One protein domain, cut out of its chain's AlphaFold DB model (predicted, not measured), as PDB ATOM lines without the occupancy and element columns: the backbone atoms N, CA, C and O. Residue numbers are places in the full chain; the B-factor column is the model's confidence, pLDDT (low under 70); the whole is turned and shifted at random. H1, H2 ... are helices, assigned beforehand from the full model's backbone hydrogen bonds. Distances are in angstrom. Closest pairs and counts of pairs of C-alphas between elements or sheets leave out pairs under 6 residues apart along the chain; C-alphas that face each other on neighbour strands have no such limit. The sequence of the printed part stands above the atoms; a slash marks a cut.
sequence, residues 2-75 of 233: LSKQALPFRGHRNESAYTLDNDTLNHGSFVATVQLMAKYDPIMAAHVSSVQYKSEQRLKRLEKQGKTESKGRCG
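This is residues 2 to 75 of the 233 residues of an uncharacterized protein of Araneus ventricosus (UniProt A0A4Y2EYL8). Look for two helices that meet near their ends as a V: the end of H1 makes the corner with the start of H2, the longer arm. The stretch of residues 2 to 27 runs along the open side of the V and dips into its mouth around residues 16 to 20, while residues 64 to 75 fold back from the far end of H2. The 74 printed residues include two named helices, H1 then H2, and no named strand; the class is all helix, though under half of the residues, 35 of 74, are in named elements. The whole is only just compact, close to loose, with a radius of gyration of the C-alphas of 13.4 A and spans of 42 by 28 by 26 A.

Begin at C-alpha 2, at (195.709, 214.601, 162.300), and pass through residues 2 to 27, which hold no named element. Find C-alpha 28 at (200.211, 220.980, 170.294); from there H1, residues 28 to 40, runs 19.4 A. H2, residues 42 to 63, runs 31.6 A to C-alpha 63 at (202.969, 235.892, 191.382).

H1 and H2 touch, and their closest C-alphas, those of Ala 38 and Ala 45, are 4.3 A apart. H1 touches H2 with residues 34 to 39 alone, and H2 touches H1 with residues 44 to 48 alone. Their lines stand at a steep tilt of 52 degrees, and they run opposite ways. Every O i to N i+4 pair is within hydrogen-bond range in H2, and 8 of 9 are in H1.

The two C-alphas farthest apart, those of Lys 4 and Gln 65, are 42.3 A apart. The printed part has no cut, and the link from H1 to H2 is tight, with 1 residue. The mean pLDDT of the printed part is 78.3; look for values under 70 at residues 2 to 13 and 68 to 75.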
ATOM      1  N   LEU A   2     194.843 214.394 161.116       40.16
ATOM      2  CA  LEU A   2     195.709 214.601 162.300       40.16
ATOM      3  C   LEU A   2     197.222 214.385 162.073       40.16
ATOM      4  O   LEU A   2     198.027 214.772 162.910       40.16
ATOM      5  N   SER A   3     197.627 213.794 160.945       40.06
ATOM      6  CA  SER A   3     199.032 213.510 160.608       40.06
ATOM      7  C   SER A   3     199.701 214.571 159.726       40.06
ATOM      8  O   SER A   3     200.878 214.441 159.407       40.06
ATOM      9  N   LYS A   4     198.980 215.621 159.304       37.38
ATOM     10  CA  LYS A   4     199.475 216.551 158.272       37.38
ATOM     11  C   LYS A   4     200.453 217.617 158.779       37.38
ATOM     12  O   LYS A   4     201.091 218.253 157.953       37.38
ATOM     13  N   GLN A   5     200.570 217.825 160.092       50.22
ATOM     14  CA  GLN A   5     201.359 218.936 160.644       50.22
ATOM     15  C   GLN A   5     202.720 218.538 161.236       50.22
ATOM     16  O   GLN A   5     203.455 219.426 161.638       50.22
ATOM     17  N   ALA A   6     203.088 217.249 161.301       56.34
ATOM     18  CA  ALA A   6     204.331 216.789 161.955       56.34
ATOM     19  C   ALA A   6     204.546 217.351 163.385       56.34
ATOM     20  O   ALA A   6     205.660 217.356 163.904       56.34
ATOM     21  N   LEU A   7     203.475 217.826 164.031       61.69
ATOM     22  CA  LEU A   7     203.509 218.408 165.365       61.69
ATOM     23  C   LEU A   7     203.263 217.323 166.417       61.69
ATOM     24  O   LEU A   7     202.472 216.401 166.180       61.69
ATOM     25  N   PRO A   8     203.905 217.427 167.592       61.34
ATOM     26  CA  PRO A   8     203.660 216.500 168.681       61.34
ATOM     27  C   PRO A   8     202.201 216.610 169.146       61.34
ATOM     28  O   PRO A   8     201.606 217.689 169.181       61.34
ATOM     29  N   PHE A   9     201.608 215.467 169.507       68.06
ATOM     30  CA  PHE A   9     200.220 215.415 169.981       68.06
ATOM     31  C   PHE A   9     200.012 216.286 171.232       68.06
ATOM     32  O   PHE A   9     198.962 216.905 171.384       68.06
ATOM     33  N   ARG A  10     201.043 216.373 172.079       65.12
ATOM     34  CA  ARG A  10     201.145 217.258 173.244       65.12
ATOM     35  C   ARG A  10     202.197 218.343 173.013       65.12
ATOM     36  O   ARG A  10     203.249 218.063 172.439       65.12
ATOM     37  N   GLY A  11     201.930 219.564 173.462       64.38
ATOM     38  CA  GLY A  11     202.900 220.654 173.437       64.38
ATOM     39  C   GLY A  11     203.998 220.415 174.479       64.38
ATOM     40  O   GLY A  11     203.723 220.070 175.620       64.38
ATOM     41  N   HIS A  12     205.271 220.600 174.125       62.12
ATOM     42  CA  HIS A  12     206.365 220.329 175.072       62.12
ATOM     43  C   HIS A  12     206.515 221.381 176.183       62.12
ATOM     44  O   HIS A  12     207.098 221.075 177.221       62.12
ATOM     45  N   ARG A  13     206.066 222.626 175.959       65.69
ATOM     46  CA  ARG A  13     206.338 223.757 176.874       65.69
ATOM     47  C   ARG A  13     205.162 224.713 177.096       65.69
ATOM     48  O   ARG A  13     205.090 225.319 178.156       65.69
ATOM     49  N   ASN A  14     204.217 224.794 176.157       70.62
ATOM     50  CA  ASN A  14     203.153 225.804 176.164       70.62
ATOM     51  C   ASN A  14     201.748 225.180 176.270       70.62
ATOM     52  O   ASN A  14     200.843 225.566 175.546       70.62
ATOM     53  N   GLU A  15     201.540 224.196 177.151       72.38
ATOM     54  CA  GLU A  15     200.199 223.609 177.400       72.38
ATOM     55  C   GLU A  15     199.402 224.352 178.487       72.38
ATOM     56  O   GLU A  15     198.320 223.929 178.898       72.38
ATOM     57  N   SER A  16     199.947 225.448 179.012       79.00
ATOM     58  CA  SER A  16     199.316 226.210 180.082       79.00
ATOM     59  C   SER A  16     197.994 226.817 179.621       79.00
ATOM     60  O   SER A  16     197.963 227.616 178.688       79.00
ATOM     61  N   ALA A  17     196.906 226.522 180.338       83.12
ATOM     62  CA  ALA A  17     195.586 227.028 179.967       83.12
ATOM     63  C   ALA A  17     195.497 228.570 179.921       83.12
ATOM     64  O   ALA A  17     194.763 229.100 179.104       83.12
ATOM     65  N   TYR A  18     196.284 229.302 180.721       83.31
ATOM     66  CA  TYR A  18     196.317 230.776 180.690       83.31
ATOM     67  C   TYR A  18     197.013 231.353 179.442       83.31
ATOM     68  O   TYR A  18     197.054 232.563 179.269       83.31
ATOM     69  N   THR A  19     197.606 230.507 178.594       84.81
ATOM     70  CA  THR A  19     198.253 230.926 177.339       84.81
ATOM     71  C   THR A  19     197.446 230.573 176.097       84.81
ATOM     72  O   THR A  19     197.904 230.868 175.005       84.81
ATOM     73  N   LEU A  20     196.269 229.952 176.248       82.88
ATOM     74  CA  LEU A  20     195.488 229.404 175.133       82.88
ATOM     75  C   LEU A  20     195.019 230.448 174.110       82.88
ATOM     76  O   LEU A  20     194.772 230.078 172.970       82.88
ATOM     77  N   ASP A  21     194.917 231.720 174.495       81.62
ATOM     78  CA  ASP A  21     194.535 232.807 173.581       81.62
ATOM     79  C   ASP A  21     195.730 233.365 172.790       81.62
ATOM     80  O   ASP A  21     195.584 234.284 171.985       81.62
ATOM     81  N   ASN A  22     196.939 232.847 173.027       82.12
ATOM     82  CA  ASN A  22     198.136 233.295 172.344       82.12
ATOM     83  C   ASN A  22     198.416 232.435 171.105       82.12
ATOM     84  O   ASN A  22     199.187 231.477 171.160       82.12
ATOM     85  N   ASP A  23     197.876 232.862 169.965       76.56
ATOM     86  CA  ASP A  23     198.047 232.204 168.661       76.56
ATOM     87  C   ASP A  23     199.515 232.088 168.192       76.56
ATOM     88  O   ASP A  23     199.818 231.349 167.255       76.56
ATOM     89  N   THR A  24     200.455 232.797 168.834       79.75
ATOM     90  CA  THR A  24     201.893 232.688 168.528       79.75
ATOM     91  C   THR A  24     202.562 231.479 169.189       79.75
ATOM     92  O   THR A  24     203.671 231.097 168.806       79.75
ATOM     93  N   LEU A  25     201.911 230.857 170.178       78.75
ATOM     94  CA  LEU A  25     202.447 229.714 170.905       78.75
ATOM     95  C   LEU A  25     201.925 228.401 170.327       78.75
ATOM     96  O   LEU A  25     200.741 228.203 170.074       78.75
ATOM     97  N   ASN A  26     202.829 227.434 170.177       79.19
ATOM     98  CA  ASN A  26     202.437 226.083 169.803       79.19
ATOM     99  C   ASN A  26     201.897 225.317 171.021       79.19
ATOM    100  O   ASN A  26     202.670 224.865 171.872       79.19
ATOM    101  N   HIS A  27     200.578 225.137 171.064       76.56
ATOM    102  CA  HIS A  27     199.879 224.386 172.109       76.56
ATOM    103  C   HIS A  27     199.802 222.864 171.857       76.56
ATOM    104  O   HIS A  27     199.331 222.116 172.713       76.56
ATOM    105  N   GLY A  28     200.294 222.381 170.711       77.94
ATOM    106  CA  GLY A  28     200.211 220.980 170.294       77.94
ATOM    107  C   GLY A  28     198.846 220.585 169.717       77.94
ATOM    108  O   GLY A  28     197.840 221.283 169.866       77.94
ATOM    109  N   SER A  29     198.804 219.432 169.043       79.12
ATOM    110  CA  SER A  29     197.626 219.009 168.268       79.12
ATOM    111  C   SER A  29     196.396 218.698 169.132       79.12
ATOM    112  O   SER A  29     195.267 218.918 168.692       79.12
ATOM    113  N   PHE A  30     196.587 218.193 170.356       81.75
ATOM    114  CA  PHE A  30     195.487 217.891 171.274       81.75
ATOM    115  C   PHE A  30     194.725 219.157 171.667       81.75
ATOM    116  O   PHE A  30     193.514 219.237 171.476       81.75
ATOM    117  N   VAL A  31     195.443 220.168 172.161       82.25
ATOM    118  CA  VAL A  31     194.846 221.431 172.606       82.25
ATOM    119  C   VAL A  31     194.194 222.167 171.439       82.25
ATOM    120  O   VAL A  31     193.062 222.626 171.575       82.25
ATOM    121  N   ALA A  32     194.839 222.185 170.269       82.44
ATOM    122  CA  ALA A  32     194.258 222.760 169.056       82.44
ATOM    123  C   ALA A  32     192.935 222.075 168.659       82.44
ATOM    124  O   ALA A  32     191.989 222.735 168.234       82.44
ATOM    125  N   THR A  33     192.836 220.753 168.843       84.88
ATOM    126  CA  THR A  33     191.593 220.007 168.594       84.88
ATOM    127  C   THR A  33     190.504 220.393 169.596       84.88
ATOM    128  O   THR A  33     189.365 220.617 169.194       84.88
ATOM    129  N   VAL A  34     190.843 220.528 170.882       86.56
ATOM    130  CA  VAL A  34     189.900 220.979 171.922       86.56
ATOM    131  C   VAL A  34     189.405 222.402 171.640       86.56
ATOM    132  O   VAL A  34     188.205 222.651 171.710       86.56
ATOM    133  N   GLN A  35     190.294 223.322 171.248       86.06
ATOM    134  CA  GLN A  35     189.925 224.686 170.847       86.06
ATOM    135  C   GLN A  35     189.035 224.700 169.602       86.06
ATOM    136  O   GLN A  35     188.086 225.476 169.528       86.06
ATOM    137  N   LEU A  36     189.308 223.831 168.625       88.00
ATOM    138  CA  LEU A  36     188.457 223.689 167.449       88.00
ATOM    139  C   LEU A  36     187.063 223.181 167.831       88.00
ATOM    140  O   LEU A  36     186.078 223.747 167.372       88.00
ATOM    141  N   MET A  37     186.968 222.159 168.687       88.31
ATOM    142  CA  MET A  37     185.686 221.658 169.196       88.31
ATOM    143  C   MET A  37     184.919 222.750 169.947       88.31
ATOM    144  O   MET A  37     183.730 222.928 169.708       88.31
ATOM    145  N   ALA A  38     185.607 223.541 170.772       91.00
ATOM    146  CA  ALA A  38     185.023 224.673 171.486       91.00
ATOM    147  C   ALA A  38     184.419 225.748 170.562       91.00
ATOM    148  O   ALA A  38     183.498 226.442 170.973       91.00
ATOM    149  N   LYS A  39     184.873 225.883 169.307       90.06
ATOM    150  CA  LYS A  39     184.248 226.814 168.343       90.06
ATOM    151  C   LYS A  39     182.850 226.377 167.903       90.06
ATOM    152  O   LYS A  39     182.067 227.223 167.481       90.06
ATOM    153  N   TYR A  40     182.557 225.079 167.970       92.50
ATOM    154  CA  TYR A  40     181.310 224.498 167.465       92.50
ATOM    155  C   TYR A  40     180.425 223.894 168.565       92.50
ATOM    156  O   TYR A  40     179.250 223.646 168.313       92.50
ATOM    157  N   ASP A  41     180.958 223.681 169.771       92.31
ATOM    158  CA  ASP A  41     180.231 223.138 170.920       92.31
ATOM    159  C   ASP A  41     180.209 224.154 172.086       92.31
ATOM    160  O   ASP A  41     181.263 224.472 172.649       92.31
ATOM    161  N   PRO A  42     179.026 224.670 172.483       93.06
ATOM    162  CA  PRO A  42     178.916 225.698 173.519       93.06
ATOM    163  C   PRO A  42     179.276 225.194 174.926       93.06
ATOM    164  O   PRO A  42     179.718 225.983 175.762       93.06
ATOM    165  N   ILE A  43     179.120 223.895 175.205       92.25
ATOM    166  CA  ILE A  43     179.490 223.295 176.496       92.25
ATOM    167  C   ILE A  43     181.014 223.237 176.597       92.25
ATOM    168  O   ILE A  43     181.591 223.631 177.613       92.25
ATOM    169  N   MET A  44     181.673 222.803 175.523       90.06
ATOM    170  CA  MET A  44     183.124 222.795 175.412       90.06
ATOM    171  C   MET A  44     183.689 224.216 175.479       90.06
ATOM    172  O   MET A  44     184.666 224.438 176.192       90.06
ATOM    173  N   ALA A  45     183.051 225.193 174.824       91.25
ATOM    174  CA  ALA A  45     183.422 226.606 174.921       91.25
ATOM    175  C   ALA A  45     183.403 227.101 176.373       91.25
ATOM    176  O   ALA A  45     184.409 227.600 176.880       91.25
ATOM    177  N   ALA A  46     182.287 226.882 177.077       93.19
ATOM    178  CA  ALA A  46     182.149 227.261 178.479       93.19
ATOM    179  C   ALA A  46     183.185 226.556 179.374       93.19
ATOM    180  O   ALA A  46     183.742 227.167 180.294       93.19
ATOM    181  N   HIS A  47     183.477 225.281 179.098       91.19
ATOM    182  CA  HIS A  47     184.489 224.524 179.825       91.19
ATOM    183  C   HIS A  47     185.893 225.106 179.626       91.19
ATOM    184  O   HIS A  47     186.590 225.356 180.612       91.19
ATOM    185  N   VAL A  48     186.296 225.371 178.379       90.62
ATOM    186  CA  VAL A  48     187.606 225.954 178.053       90.62
ATOM    187  C   VAL A  48     187.770 227.319 178.722       90.62
ATOM    188  O   VAL A  48     188.749 227.507 179.446       90.62
ATOM    189  N   SER A  49     186.781 228.214 178.617       91.50
ATOM    190  CA  SER A  49     186.826 229.526 179.282       91.50
ATOM    191  C   SER A  49     186.907 229.413 180.809       91.50
ATOM    192  O   SER A  49     187.665 230.136 181.457       91.50
ATOM    193  N   SER A  50     186.180 228.464 181.414       92.12
ATOM    194  CA  SER A  50     186.260 228.195 182.858       92.12
ATOM    195  C   SER A  50     187.662 227.746 183.284       92.12
ATOM    196  O   SER A  50     188.176 228.172 184.325       92.12
ATOM    197  N   VAL A  51     188.297 226.885 182.485       88.69
ATOM    198  CA  VAL A  51     189.650 226.377 182.737       88.69
ATOM    199  C   VAL A  51     190.695 227.480 182.560       88.69
ATOM    200  O   VAL A  51     191.557 227.615 183.433       88.69
ATOM    201  N   GLN A  52     190.595 228.296 181.505       89.12
ATOM    202  CA  GLN A  52     191.448 229.473 181.279       89.12
ATOM    203  C   GLN A  52     191.387 230.426 182.474       89.12
ATOM    204  O   GLN A  52     192.408 230.664 183.125       89.12
ATOM    205  N   TYR A  53     190.178 230.842 182.861       90.38
ATOM    206  CA  TYR A  53     189.959 231.737 183.996       90.38
ATOM    207  C   TYR A  53     190.576 231.190 185.291       90.38
ATOM    208  O   TYR A  53     191.333 231.877 185.977       90.38
ATOM    209  N   LYS A  54     190.317 229.920 185.635       89.12
ATOM    210  CA  LYS A  54     190.901 229.290 186.837       89.12
ATOM    211  C   LYS A  54     192.432 229.251 186.790       89.12
ATOM    212  O   LYS A  54     193.079 229.395 187.832       89.12
ATOM    213  N   SER A  55     193.005 229.047 185.607       86.88
ATOM    214  CA  SER A  55     194.449 229.014 185.385       86.88
ATOM    215  C   SER A  55     195.092 230.388 185.599       86.88
ATOM    216  O   SER A  55     196.076 230.492 186.333       86.88
ATOM    217  N   GLU A  56     194.485 231.454 185.075       88.25
ATOM    218  CA  GLU A  56     194.924 232.841 185.292       88.25
ATOM    219  C   GLU A  56     194.842 233.253 186.764       88.25
ATOM    220  O   GLU A  56     195.778 233.833 187.314       88.25
ATOM    221  N   GLN A  57     193.740 232.917 187.444       88.38
ATOM    222  CA  GLN A  57     193.592 233.207 188.874       88.38
ATOM    223  C   GLN A  57     194.663 232.495 189.708       88.38
ATOM    224  O   GLN A  57     195.136 233.027 190.715       88.38
ATOM    225  N   ARG A  58     195.077 231.291 189.296       85.12
ATOM    226  CA  ARG A  58     196.184 230.572 189.929       85.12
ATOM    227  C   ARG A  58     197.527 231.253 189.671       85.12
ATOM    228  O   ARG A  58     198.312 231.339 190.613       85.12
ATOM    229  N   LEU A  59     197.776 231.744 188.457       86.31
ATOM    230  CA  LEU A  59     198.998 232.480 188.128       86.31
ATOM    231  C   LEU A  59     199.124 233.738 189.001       86.31
ATOM    232  O   LEU A  59     200.105 233.871 189.727       86.31
ATOM    233  N   LYS A  60     198.059 234.545 189.094       88.31
ATOM    234  CA  LYS A  60     198.000 235.739 189.963       88.31
ATOM    235  C   LYS A  60     198.284 235.430 191.439       88.31
ATOM    236  O   LYS A  60     198.873 236.237 192.155       88.31
ATOM    237  N   ARG A  61     197.851 234.265 191.937       86.75
ATOM    238  CA  ARG A  61     198.149 233.821 193.316       86.75
ATOM    239  C   ARG A  61     199.616 233.435 193.503       86.75
ATOM    240  O   ARG A  61     200.146 233.642 194.589       86.75
ATOM    241  N   LEU A  62     200.246 232.861 192.482       85.38
ATOM    242  CA  LEU A  62     201.652 232.453 192.511       85.38
ATOM    243  C   LEU A  62     202.598 233.648 192.355       85.38
ATOM    244  O   LEU A  62     203.597 233.708 193.067       85.38
ATOM    245  N   GLU A  63     202.235 234.629 191.529       86.62
ATOM    246  CA  GLU A  63     202.969 235.892 191.382       86.62
ATOM    247  C   GLU A  63     203.075 236.632 192.720       86.62
ATOM    248  O   GLU A  63     204.160 237.054 193.116       86.62
ATOM    249  N   LYS A  64     201.981 236.679 193.496       87.81
ATOM    250  CA  LYS A  64     201.980 237.220 194.870       87.81
ATOM    251  C   LYS A  64     202.916 236.478 195.832       87.81
ATOM    252  O   LYS A  64     203.270 237.022 196.871       87.81
ATOM    253  N   GLN A  65     203.296 235.242 195.513       85.69
ATOM    254  CA  GLN A  65     204.227 234.415 196.288       85.69
ATOM    255  C   GLN A  65     205.654 234.439 195.709       85.69
ATOM    256  O   GLN A  65     206.484 233.627 196.118       85.69
ATOM    257  N   GLY A  66     205.940 235.314 194.737       84.31
ATOM    258  CA  GLY A  66     207.246 235.412 194.080       84.31
ATOM    259  C   GLY A  66     207.559 234.256 193.123       84.31
ATOM    260  O   GLY A  66     208.717 234.046 192.773       84.31
ATOM    261  N   LYS A  67     206.552 233.476 192.707       79.25
ATOM    262  CA  LYS A  67     206.714 232.379 191.744       79.25
ATOM    263  C   LYS A  67     206.273 232.839 190.359       79.25
ATOM    264  O   LYS A  67     205.128 233.236 190.179       79.25
ATOM    265  N   THR A  68     207.170 232.725 189.386       69.06
ATOM    266  CA  THR A  68     206.949 233.121 187.984       69.06
ATOM    267  C   THR A  68     206.267 232.042 187.144       69.06
ATOM    268  O   THR A  68     205.716 232.341 186.092       69.06
ATOM    269  N   GLU A  69     206.262 230.787 187.605       66.50
ATOM    270  CA  GLU A  69     205.700 229.665 186.854       66.50
ATOM    271  C   GLU A  69     204.701 228.845 187.673       66.50
ATOM    272  O   GLU A  69     204.933 228.461 188.825       66.50
ATOM    273  N   SER A  70     203.588 228.499 187.025       69.44
ATOM    274  CA  SER A  70     202.633 227.517 187.523       69.44
ATOM    275  C   SER A  70     202.853 226.183 186.821       69.44
ATOM    276  O   SER A  70     202.407 225.995 185.692       69.44
ATOM    277  N   LYS A  71     203.456 225.209 187.509       65.06
ATOM    278  CA  LYS A  71     203.397 223.816 187.047       65.06
ATOM    279  C   LYS A  71     201.977 223.287 187.256       65.06
ATOM    280  O   LYS A  71     201.442 223.321 188.375       65.06
ATOM    281  N   GLY A  72     201.345 222.827 186.176       60.81
ATOM    282  CA  GLY A  72     200.078 222.104 186.253       60.81
ATOM    283  C   GLY A  72     200.192 220.954 187.255       60.81
ATOM    284  O   GLY A  72     201.266 220.376 187.427       60.81
ATOM    285  N   ARG A  73     199.100 220.628 187.958       59.66
ATOM    286  CA  ARG A  73     199.059 219.357 188.692       59.66
ATOM    287  C   ARG A  73     198.936 218.280 187.622       59.66
ATOM    288  O   ARG A  73     197.831 217.986 187.186       59.66
ATOM    289  N   CYS A  74     200.070 217.791 187.127       53.12
ATOM    290  CA  CYS A  74     200.095 216.572 186.336       53.12
ATOM    291  C   CYS A  74     199.380 215.507 187.173       53.12
ATOM    292  O   CYS A  74     199.727 215.311 188.342       53.12
ATOM    293  N   GLY A  75     198.330 214.898 186.619       59.59
ATOM    294  CA  GLY A  75     197.773 213.696 187.217       59.59
ATOM    295  C   GLY A  75     198.899 212.677 187.287       59.59
ATOM    296  O   GLY A  75     199.566 212.434 186.285       59.59
TER     297      GLY A  75